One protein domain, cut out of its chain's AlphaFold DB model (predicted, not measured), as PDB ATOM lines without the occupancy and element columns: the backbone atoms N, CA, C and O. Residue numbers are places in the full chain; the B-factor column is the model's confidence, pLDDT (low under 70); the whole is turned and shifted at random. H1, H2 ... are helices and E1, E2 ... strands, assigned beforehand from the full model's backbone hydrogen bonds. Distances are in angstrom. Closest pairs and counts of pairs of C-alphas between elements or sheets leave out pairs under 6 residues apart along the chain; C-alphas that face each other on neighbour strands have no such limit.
ATOM      1  N   LEU A 168      35.043  39.059 -21.791       93.12
ATOM      2  CA  LEU A 168      34.456  40.366 -21.538       93.12
ATOM      3  C   LEU A 168      34.043  40.501 -20.079       93.12
ATOM      4  O   LEU A 168      33.282  39.693 -19.543       93.12
ATOM      5  N   TRP A 169      34.505  41.583 -19.471       94.56
ATOM      6  CA  TRP A 169      34.230  41.928 -18.088       94.56
ATOM      7  C   TRP A 169      33.702  43.349 -18.012       94.56
ATOM      8  O   TRP A 169      34.136  44.235 -18.750       94.56
ATOM      9  N   TYR A 170      32.780  43.576 -17.091       94.62
ATOM     10  CA  TYR A 170      32.386  44.910 -16.698       94.62
ATOM     11  C   TYR A 170      33.360  45.428 -15.639       94.62
ATOM     12  O   TYR A 170      33.474  44.870 -14.543       94.62
ATOM     13  N   PHE A 171      34.069  46.502 -15.968       94.94
ATOM     14  CA  PHE A 171      34.952  47.197 -15.043       94.94
ATOM     15  C   PHE A 171      34.222  48.387 -14.426       94.94
ATOM     16  O   PHE A 171      33.476  49.108 -15.093       94.94
ATOM     17  N   GLN A 172      34.474  48.631 -13.140       93.06
ATOM     18  CA  GLN A 172      34.187  49.930 -12.536       93.06
ATOM     19  C   GLN A 172      35.159  50.991 -13.083       93.06
ATOM     20  O   GLN A 172      36.125  50.670 -13.770       93.06
ATOM     21  N   HIS A 173      34.911  52.266 -12.770       92.69
ATOM     22  CA  HIS A 173      35.858  53.328 -13.114       92.69
ATOM     23  C   HIS A 173      37.241  53.018 -12.524       92.69
ATOM     24  O   HIS A 173      37.345  52.619 -11.360       92.69
ATOM     25  N   LEU A 174      38.291  53.208 -13.318       93.25
ATOM     26  CA  LEU A 174      39.664  52.918 -12.911       93.25
ATOM     27  C   LEU A 174      40.661  53.818 -13.644       93.25
ATOM     28  O   LEU A 174      40.330  54.444 -14.649       93.25
ATOM     29  N   GLU A 175      41.874  53.915 -13.116       94.00
ATOM     30  CA  GLU A 175      42.983  54.620 -13.758       94.00
ATOM     31  C   GLU A 175      43.828  53.604 -14.528       94.00
ATOM     32  O   GLU A 175      44.284  52.632 -13.928       94.00
ATOM     33  N   ALA A 176      44.016  53.812 -15.832       93.19
ATOM     34  CA  ALA A 176      44.787  52.919 -16.698       93.19
ATOM     35  C   ALA A 176      45.806  53.687 -17.533       93.19
ATOM     36  O   ALA A 176      45.554  54.823 -17.939       93.19
ATOM     37  N   ALA A 177      46.929  53.043 -17.831       91.44
ATOM     38  CA  ALA A 177      47.943  53.582 -18.723       91.44
ATOM     39  C   ALA A 177      47.693  53.116 -20.161       91.44
ATOM     40  O   ALA A 177      47.472  51.931 -20.409       91.44
ATOM     41  N   GLY A 178      47.742  54.042 -21.119       86.38
ATOM     42  CA  GLY A 178      47.791  53.694 -22.542       86.38
ATOM     43  C   GLY A 178      49.199  53.283 -22.988       86.38
ATOM     44  O   GLY A 178      50.160  53.328 -22.218       86.38
ATOM     45  N   ALA A 179      49.364  52.973 -24.277       72.75
ATOM     46  CA  ALA A 179      50.644  52.534 -24.858       72.75
ATOM     47  C   ALA A 179      51.817  53.531 -24.689       72.75
ATOM     48  O   ALA A 179      52.982  53.156 -24.816       72.75
ATOM     49  N   VAL A 180      51.520  54.807 -24.422       74.25
ATOM     50  CA  VAL A 180      52.511  55.885 -24.232       74.25
ATOM     51  C   VAL A 180      52.866  56.083 -22.743       74.25
ATOM     52  O   VAL A 180      53.690  56.932 -22.410       74.25
ATOM     53  N   GLY A 181      52.277  55.288 -21.840       73.62
ATOM     54  CA  GLY A 181      52.534  55.316 -20.396       73.62
ATOM     55  C   GLY A 181      51.844  56.454 -19.637       73.62
ATOM     56  O   GLY A 181      52.073  56.609 -18.441       73.62
ATOM     57  N   GLU A 182      51.020  57.258 -20.309       83.69
ATOM     58  CA  GLU A 182      50.202  58.279 -19.657       83.69
ATOM     59  C   GLU A 182      48.946  57.629 -19.064       83.69
ATOM     60  O   GLU A 182      48.200  56.940 -19.767       83.69
ATOM     61  N   SER A 183      48.737  57.831 -17.762       87.38
ATOM     62  CA  SER A 183      47.544  57.361 -17.064       87.38
ATOM     63  C   SER A 183      46.339  58.237 -17.390       87.38
ATOM     64  O   SER A 183      46.414  59.466 -17.352       87.38
ATOM     65  N   SER A 184      45.197  57.606 -17.645       88.69
ATOM     66  CA  SER A 184      43.914  58.273 -17.843       88.69
ATOM     67  C   SER A 184      42.800  57.558 -17.083       88.69
ATOM     68  O   SER A 184      42.894  56.373 -16.755       88.69
ATOM     69  N   ILE A 185      41.737  58.300 -16.767       91.88
ATOM     70  CA  ILE A 185      40.550  57.723 -16.136       91.88
ATOM     71  C   ILE A 185      39.729  57.020 -17.210       91.88
ATOM     72  O   ILE A 185      39.198  57.655 -18.124       91.88
ATOM     73  N   VAL A 186      39.580  55.716 -17.042       91.69
ATOM     74  CA  VAL A 186      38.746  54.854 -17.866       91.69
ATOM     75  C   VAL A 186      37.343  54.802 -17.251       91.69
ATOM     76  O   VAL A 186      37.206  54.568 -16.042       91.69
ATOM     77  N   PRO A 187      36.279  55.045 -18.037       93.50
ATOM     78  CA  PRO A 187      34.917  54.975 -17.527       93.50
ATOM     79  C   PRO A 187      34.526  53.532 -17.194       93.50
ATOM     80  O   PRO A 187      35.047  52.577 -17.771       93.50
ATOM     81  N   ALA A 188      33.547  53.375 -16.303       95.31
ATOM     82  CA  ALA A 188      32.924  52.074 -16.099       95.31
ATOM     83  C   ALA A 188      32.281  51.584 -17.410       95.31
ATOM     84  O   ALA A 188      31.669  52.377 -18.130       95.31
ATOM     85  N   GLY A 189      32.433  50.301 -17.725       95.00
ATOM     86  CA  GLY A 189      32.015  49.758 -19.015       95.00
ATOM     87  C   GLY A 189      32.495  48.332 -19.249       95.00
ATOM     88  O   GLY A 189      33.102  47.725 -18.369       95.00
ATOM     89  N   VAL A 190      32.202  47.808 -20.440       94.75
ATOM     90  CA  VAL A 190      32.578  46.453 -20.853       94.75
ATOM     91  C   VAL A 190      33.908  46.476 -21.605       94.75
ATOM     92  O   VAL A 190      34.094  47.241 -22.555       94.75
ATOM     93  N   TYR A 191      34.828  45.616 -21.176       95.31
ATOM     94  CA  TYR A 191      36.181  45.523 -21.707       95.31
ATOM     95  C   TYR A 191      36.571  44.069 -21.970       95.31
ATOM     96  O   TYR A 191      36.269  43.179 -21.177       95.31
ATOM     97  N   MET A 192      37.286  43.840 -23.074       95.19
ATOM     98  CA  MET A 192      37.923  42.564 -23.397       95.19
ATOM     99  C   MET A 192      39.304  42.522 -22.761       95.19
ATOM    100  O   MET A 192      40.155  43.359 -23.080       95.19
ATOM    101  N   VAL A 193      39.550  41.530 -21.905       95.81
ATOM    102  CA  VAL A 193      40.886  41.294 -21.351       95.81
ATOM    103  C   VAL A 193      41.689  40.451 -22.329       95.81
ATOM    104  O   VAL A 193      41.349  39.311 -22.629       95.81
ATOM    105  N   LEU A 194      42.776  41.024 -22.834       95.25
ATOM    106  CA  LEU A 194      43.645  40.421 -23.841       95.25
ATOM    107  C   LEU A 194      44.703  39.505 -23.218       95.25
ATOM    108  O   LEU A 194      45.141  38.559 -23.866       95.25
ATOM    109  N   GLY A 195      45.113  39.787 -21.981       94.56
ATOM    110  CA  GLY A 195      46.099  38.987 -21.262       94.56
ATOM    111  C   GLY A 195      46.435  39.554 -19.890       94.56
ATOM    112  O   GLY A 195      46.218  40.740 -19.627       94.56
ATOM    113  N   VAL A 196      46.996  38.698 -19.037       92.75
ATOM    114  CA  VAL A 196      47.562  39.069 -17.736       92.75
ATOM    115  C   VAL A 196      49.019  38.617 -17.689       92.75
ATOM    116  O   VAL A 196      49.310  37.424 -17.712       92.75
ATOM    117  N   GLU A 197      49.944  39.573 -17.666       89.81
ATOM    118  CA  GLU A 197      51.386  39.330 -17.760       89.81
ATOM    119  C   GLU A 197      52.133  40.233 -16.774       89.81
ATOM    120  O   GLU A 197      51.916  41.441 -16.742       89.81
ATOM    121  N   ASN A 198      53.043  39.668 -15.972       87.69
ATOM    122  CA  ASN A 198      53.864  40.418 -15.008       87.69
ATOM    123  C   ASN A 198      53.050  41.309 -14.040       87.69
ATOM    124  O   ASN A 198      53.456  42.429 -13.735       87.69
ATOM    125  N   GLY A 199      51.884  40.829 -13.591       89.31
ATOM    126  CA  GLY A 199      50.983  41.584 -12.711       89.31
ATOM    127  C   GLY A 199      50.231  42.724 -13.405       89.31
ATOM    128  O   GLY A 199      49.587  43.518 -12.729       89.31
ATOM    129  N   GLN A 200      50.307  42.828 -14.735       92.69
ATOM    130  CA  GLN A 200      49.566  43.805 -15.528       92.69
ATOM    131  C   GLN A 200      48.459  43.121 -16.325       92.69
ATOM    132  O   GLN A 200      48.674  42.089 -16.960       92.69
ATOM    133  N   VAL A 201      47.281  43.730 -16.322       94.81
ATOM    134  CA  VAL A 201      46.121  43.332 -17.114       94.81
ATOM    135  C   VAL A 201      46.061  44.230 -18.335       94.81
ATOM    136  O   VAL A 201      45.932  45.447 -18.211       94.81
ATOM    137  N   ARG A 202      46.139  43.621 -19.516       95.38
ATOM    138  CA  ARG A 202      46.041  44.304 -20.808       95.38
ATOM    139  C   ARG A 202      44.627  44.137 -21.332       95.38
ATOM    140  O   ARG A 202      44.154  43.008 -21.469       95.38
ATOM    141  N   PHE A 203      43.944  45.230 -21.634       95.75
ATOM    142  CA  PHE A 203      42.543  45.198 -22.038       95.75
ATOM    143  C   PHE A 203      42.220  46.293 -23.051       95.75
ATOM    144  O   PHE A 203      43.003  47.209 -23.287       95.75
ATOM    145  N   ARG A 204      41.052  46.182 -23.673       94.94
ATOM    146  CA  ARG A 204      40.506  47.197 -24.577       94.94
ATOM    147  C   ARG A 204      38.995  47.265 -24.433       94.94
ATOM    148  O   ARG A 204      38.388  46.320 -23.931       94.94
ATOM    149  N   ALA A 205      38.388  48.354 -24.894       93.81
ATOM    150  CA  ALA A 205      36.934  48.423 -24.992       93.81
ATOM    151  C   ALA A 205      36.394  47.271 -25.862       93.81
ATOM    152  O   ALA A 205      37.059  46.823 -26.808       93.81
ATOM    153  N   GLU A 206      35.202  46.791 -25.512       91.81
ATOM    154  CA  GLU A 206      34.453  45.825 -26.314       91.81
ATOM    155  C   GLU A 206      34.260  46.323 -27.753       91.81
ATOM    156  O   GLU A 206      33.988  47.504 -27.992       91.81
ATOM    157  N   ILE A 207      34.374  45.405 -28.712       87.69
ATOM    158  CA  ILE A 207      33.973  45.634 -30.103       87.69
ATOM    159  C   ILE A 207      32.845  44.679 -30.492       87.69
ATOM    160  O   ILE A 207      32.741  43.600 -29.911       87.69
ATOM    161  N   PRO A 208      32.036  45.007 -31.516       83.19
ATOM    162  CA  PRO A 208      30.920  44.153 -31.931       83.19
ATOM    163  C   PRO A 208      31.304  42.700 -32.256       83.19
ATOM    164  O   PRO A 208      30.477  41.807 -32.141       83.19
ATOM    165  N   GLN A 209      32.551  42.447 -32.663       82.19
ATOM    166  CA  GLN A 209      33.054  41.107 -32.973       82.19
ATOM    167  C   GLN A 209      33.326  40.240 -31.731       82.19
ATOM    168  O   GLN A 209      33.469  39.030 -31.879       82.19
ATOM    169  N   ASP A 210      33.415  40.826 -30.533       84.88
ATOM    170  CA  ASP A 210      33.674  40.076 -29.295       84.88
ATOM    171  C   ASP A 210      32.434  39.307 -28.812       84.88
ATOM    172  O   ASP A 210      32.567  38.286 -28.141       84.88
ATOM    173  N   MET A 211      31.238  39.782 -29.175       79.25
ATOM    174  CA  MET A 211      29.943  39.175 -28.853       79.25
ATOM    175  C   MET A 211      29.090  39.086 -30.119       79.25
ATOM    176  O   MET A 211      28.233  39.945 -30.346       79.25
ATOM    177  N   PRO A 212      29.302  38.067 -30.972       66.19
ATOM    178  CA  PRO A 212      28.470  37.843 -32.147       66.19
ATOM    179  C   PRO A 212      27.093  37.309 -31.716       66.19
ATOM    180  O   PRO A 212      26.787  36.126 -31.836       66.19
ATOM    181  N   CYS A 213      26.261  38.185 -31.160       62.53
ATOM    182  CA  CYS A 213      24.878  37.891 -30.823       62.53
ATOM    183  C   CYS A 213      23.995  38.205 -32.042       62.53
ATOM    184  O   CYS A 213      23.774  39.374 -32.359       62.53
ATOM    185  N   GLY A 214      23.477  37.181 -32.730       61.69
ATOM    186  CA  GLY A 214      22.571  37.341 -33.880       61.69
ATOM    187  C   GLY A 214      23.137  36.831 -35.209       61.69
ATOM    188  O   GLY A 214      24.087  36.056 -35.227       61.69
ATOM    189  N   GLU A 215      22.503  37.214 -36.324       58.56
ATOM    190  CA  GLU A 215      22.970  36.849 -37.671       58.56
ATOM    191  C   GLU A 215      24.346  37.469 -37.956       58.56
ATOM    192  O   GLU A 215      24.601  38.616 -37.580       58.56
ATOM    193  N   ASP A 216      25.216  36.708 -38.629       60.12
ATOM    194  CA  ASP A 216      26.568  37.137 -38.992       60.12
ATOM    195  C   ASP A 216      26.524  38.489 -39.720       60.12
ATOM    196  O   ASP A 216      25.986  38.623 -40.820       60.12
ATOM    197  N   VAL A 217      27.093  39.521 -39.097       58.16
ATOM    198  CA  VAL A 217      27.205  40.836 -39.726       58.16
ATOM    199  C   VAL A 217      28.390  40.787 -40.689       58.16
ATOM    200  O   VAL A 217      29.541  40.762 -40.258       58.16
ATOM    201  N   ASP A 218      28.102  40.799 -41.995       55.00
ATOM    202  CA  ASP A 218      29.039  40.493 -43.098       55.00
ATOM    203  C   ASP A 218      30.350  41.304 -43.144       55.00
ATOM    204  O   ASP A 218      31.278  40.938 -43.863       55.00
ATOM    205  N   SER A 219      30.478  42.387 -42.381       57.94
ATOM    206  CA  SER A 219      31.771  43.025 -42.113       57.94
ATOM    207  C   SER A 219      31.569  44.197 -41.163       57.94
ATOM    208  O   SER A 219      31.082  45.255 -41.572       57.94
ATOM    209  N   VAL A 220      31.977  44.051 -39.907       56.56
ATOM    210  CA  VAL A 220      32.157  45.210 -39.027       56.56
ATOM    211  C   VAL A 220      33.572  45.754 -39.270       56.56
ATOM    212  O   VAL A 220      34.524  44.968 -39.240       56.56
ATOM    213  N   PRO A 221      33.744  47.060 -39.557       57.84
ATOM    214  CA  PRO A 221      35.061  47.636 -39.805       57.84
ATOM    215  C   PRO A 221      36.017  47.353 -38.644       57.84
ATOM    216  O   PRO A 221      35.625  47.400 -37.478       57.84
ATOM    217  N   THR A 222      37.277  47.056 -38.966       60.66
ATOM    218  CA  THR A 222      38.345  46.909 -37.974       60.66
ATOM    219  C   THR A 222      38.541  48.254 -37.287       60.66
ATOM    220  O   THR A 222      39.094  49.183 -37.875       60.66
ATOM    221  N   VAL A 223      38.033  48.382 -36.064       63.38
ATOM    222  CA  VAL A 223      38.280  49.551 -35.225       63.38
ATOM    223  C   VAL A 223      39.641  49.340 -34.569       63.38
ATOM    224  O   VAL A 223      39.841  48.342 -33.879       63.38
ATOM    225  N   GLU A 224      40.590  50.250 -34.797       70.12
ATOM    226  CA  GLU A 224      41.783  50.318 -33.952       70.12
ATOM    227  C   GLU A 224      41.333  50.777 -32.566       70.12
ATOM    228  O   GLU A 224      40.993  51.943 -32.361       70.12
ATOM    229  N   VAL A 225      41.251  49.832 -31.634       83.69
ATOM    230  CA  VAL A 225      40.915  50.119 -30.242       83.69
ATOM    231  C   VAL A 225      42.206  50.274 -29.464       83.69
ATOM    232  O   VAL A 225      43.105  49.437 -29.564       83.69
ATOM    233  N   GLU A 226      42.288  51.343 -28.682       90.00
ATOM    234  CA  GLU A 226      43.393  51.554 -27.761       90.00
ATOM    235  C   GLU A 226      43.486  50.392 -26.761       90.00
ATOM    236  O   GLU A 226      42.483  49.962 -26.184       90.00
ATOM    237  N   ILE A 227      44.705  49.880 -26.583       93.06
ATOM    238  CA  ILE A 227      45.022  48.896 -25.551       93.06
ATOM    239  C   ILE A 227      45.502  49.660 -24.325       93.06
ATOM    240  O   ILE A 227      46.421  50.478 -24.409       93.06
ATOM    241  N   LEU A 228      44.869  49.353 -23.205       95.12
ATOM    242  CA  LEU A 228      45.106  49.943 -21.903       95.12
ATOM    243  C   LEU A 228      45.677  48.884 -20.962       95.12
ATOM    244  O   LEU A 228      45.417  47.686 -21.118       95.12
ATOM    245  N   GLU A 229      46.448  49.335 -19.981       95.44
ATOM    246  CA  GLU A 229      47.111  48.482 -19.002       95.44
ATOM    247  C   GLU A 229      46.844  48.981 -17.581       95.44
ATOM    248  O   GLU A 229      46.873  50.185 -17.304       95.44
ATOM    249  N   VAL A 230      46.568  48.040 -16.676       94.88
ATOM    250  CA  VAL A 230      46.411  48.294 -15.239       94.88
ATOM    251  C   VAL A 230      47.125  47.224 -14.426       94.88
ATOM    252  O   VAL A 230      47.140  46.065 -14.845       94.88
ATOM    253  N   PRO A 231      47.647  47.552 -13.234       93.62
ATOM    254  CA  PRO A 231      48.050  46.527 -12.281       93.62
ATOM    255  C   PRO A 231      46.844  45.658 -11.899       93.62
ATOM    256  O   PRO A 231      45.729  46.166 -11.754       93.62
ATOM    257  N   VAL A 232      47.052  44.353 -11.724       92.44
ATOM    258  CA  VAL A 232      45.986  43.401 -11.369       92.44
ATOM    259  C   VAL A 232      45.290  43.782 -10.061       92.44
ATOM    260  O   VAL A 232      44.079  43.622  -9.922       92.44
ATOM    261  N   GLU A 233      46.029  44.402  -9.144       92.06
ATOM    262  CA  GLU A 233      45.543  44.917  -7.869       92.06
ATOM    263  C   GLU A 233      44.481  46.011  -8.042       92.06
ATOM    264  O   GLU A 233      43.632  46.179  -7.170       92.06
ATOM    265  N   ALA A 234      44.463  46.730  -9.174       92.25
ATOM    266  CA  ALA A 234      43.406  47.700  -9.471       92.25
ATOM    267  C   ALA A 234      42.036  47.028  -9.686       92.25
ATOM    268  O   ALA A 234      41.000  47.678  -9.525       92.25
ATOM    269  N   LEU A 235      42.027  45.733 -10.021       93.00
ATOM    270  CA  LEU A 235      40.826  44.919 -10.212       93.00
ATOM    271  C   LEU A 235      40.446  44.118  -8.959       93.00
ATOM    272  O   LEU A 235      39.548  43.276  -9.023       93.00
ATOM    273  N   LEU A 236      41.092  44.382  -7.823       91.44
ATOM    274  CA  LEU A 236      40.829  43.746  -6.536       91.44
ATOM    275  C   LEU A 236      40.363  44.780  -5.503       91.44
ATOM    276  O   LEU A 236      40.692  45.965  -5.583       91.44
ATOM    277  N   ASP A 237      39.554  44.349  -4.537       89.75
ATOM    278  CA  ASP A 237      39.259  45.140  -3.342       89.75
ATOM    279  C   ASP A 237      40.308  44.911  -2.244       89.75
ATOM    280  O   ASP A 237      41.248  44.132  -2.399       89.75
ATOM    281  N   GLU A 238      40.150  45.594  -1.109       86.38
ATOM    282  CA  GLU A 238      41.072  45.487   0.031       86.38
ATOM    283  C   GLU A 238      41.168  44.063   0.607       86.38
ATOM    284  O   GLU A 238      42.155  43.728   1.261       86.38
ATOM    285  N   ALA A 239      40.157  43.220   0.374       84.94
ATOM    286  CA  ALA A 239      40.131  41.827   0.799       84.94
ATOM    287  C   ALA A 239      40.681  40.867  -0.274       84.94
ATOM    288  O   ALA A 239      40.730  39.660  -0.030       84.94
ATOM    289  N   GLY A 240      41.092  41.375  -1.441       86.00
ATOM    290  CA  GLY A 240      41.530  40.571  -2.583       86.00
ATOM    291  C   GLY A 240      40.375  39.970  -3.389       86.00
ATOM    292  O   GLY A 240      40.599  39.067  -4.194       86.00
ATOM    293  N   ARG A 241      39.136  40.433  -3.185       88.25
ATOM    294  CA  ARG A 241      37.988  39.999  -3.985       88.25
ATOM    295  C   ARG A 241      37.998  40.728  -5.334       88.25
ATOM    296  O   ARG A 241      38.254  41.933  -5.364       88.25
ATOM    297  N   PRO A 242      37.644  40.050  -6.439       91.00
ATOM    298  CA  PRO A 242      37.505  40.704  -7.735       91.00
ATOM    299  C   PRO A 242      36.488  41.856  -7.695       91.00
ATOM    300  O   PRO A 242      35.363  41.683  -7.222       91.00
ATOM    301  N   ARG A 243      36.883  43.019  -8.224       91.31
ATOM    302  CA  ARG A 243      36.053  44.221  -8.450       91.31
ATOM    303  C   ARG A 243      35.567  44.340  -9.896       91.31
ATOM    304  O   ARG A 243      35.303  45.438 -10.387       91.31
ATOM    305  N   VAL A 244      35.476  43.205 -10.572       91.62
ATOM    306  CA  VAL A 244      34.961  43.083 -11.931       91.62
ATOM    307  C   VAL A 244      33.732  42.192 -11.909       91.62
ATOM    308  O   VAL A 244      33.665  41.242 -11.127       91.62
ATOM    309  N   ASP A 245      32.781  42.499 -12.778       89.62
ATOM    310  CA  ASP A 245      31.560  41.722 -12.954       89.62
ATOM    311  C   ASP A 245      31.535  41.099 -14.353       89.62
ATOM    312  O   ASP A 245      32.210  41.565 -15.273       89.62
ATOM    313  N   VAL A 246      30.755  40.035 -14.539       85.50
ATOM    314  CA  VAL A 246      30.527  39.462 -15.873       85.50
ATOM    315  C   VAL A 246      29.813  40.498 -16.730       85.50
ATOM    316  O   VAL A 246      28.790  41.038 -16.307       85.50
ATOM    317  N   ALA A 247      30.309  40.748 -17.942       87.06
ATOM    318  CA  ALA A 247      29.661  41.686 -18.857       87.06
ATOM    319  C   ALA A 247      28.233  41.242 -19.227       87.06
ATOM    320  O   ALA A 247      27.304  42.048 -19.224       87.06
TER     321      ALA A 247
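What this domain is: This is residues 168 to 247 of the 252 residues of an uncharacterized protein of Gemmatimonadetes bacterium (UniProt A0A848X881). Picture a small, strongly twisted sheet that curls into a loosely formed, incompletely closed barrel, with the short helix H1 at one end and a long loop, residues 206 to 227, of which residues 212 to 223 stick out as an arm. E1 leads through a tight turn into E2, so that one ribbon, E1 and E2 beside E4 and E3, folds over from one part of the sheet to the other. The printed part has 80 residues, with strands E1 to E6, then H1, then E7; the sheet's order is E3 E2 E6 E5 E4 E1 E7, antiparallel throughout. The class is mostly strand, though 39 of the 80 residues, under half, are in named elements. The whole is only just compact, close to loose, with a radius of gyration of the C-alphas of 13.8 A, and elongated, spanning 44 by 28 by 22 A.

Where its parts are: Find C-alpha 168 at (34.456, 40.366, -21.538), where E1 begins; it runs to residue 171. E2 holds residues 174 to 178, 12.6 A long, and E3 residues 183 to 186. Look next at E4, residues 189 to 197, the longest strand at 22.0 A, which bends by 63 degrees at residue 194. E5, residues 200 to 205, covers 16.4 A, ending at (36.934, 48.423, -24.992). E6 takes residues 228 to 231, H1 residues 232 to 235, and E7 residues 244 to 246, ending at (30.527, 39.462, -15.873).

How they stand to each other: Start at E1, an inner strand: N 169 is 2.9 A from O 191 of E4, and N 170 is 2.8 A from O 245 of the edge strand E7. E1 and E2 meet only through their link. In the hairpin of E2 and E3, N 184 is 2.8 A from O 176; E3 is the other edge strand. E2 is staggered, pairing with E3 over residues 174 to 177 and with E6 over 177 to 178, where N 229 is 2.8 A from O 177. E4, E5 and E6 form a meander, each the antiparallel neighbour of the one before: N 192 and O 204 are 2.8 A apart, N 201 and O 230 2.8 A. H1 is on the sheet, at a height over the sheet of 6.0 A, over none of its strands; its closest C-alpha pair with E5 is Gln 200 and Val 232, 5.5 A. H1 is too short for any O i to N i+4 pair; its one O i to N i+3 pair is within range. E3 and E7 are apart.

The domain as a whole: The farthest C-alphas, those of Asp 218 and Ala 239, are 45.3 A apart. The printed part has no cut. Look for the one long link between E5 and E6, 22 residues. The model's pLDDT is under 70 at residues 212 to 223; the mean of the printed part is 85.5.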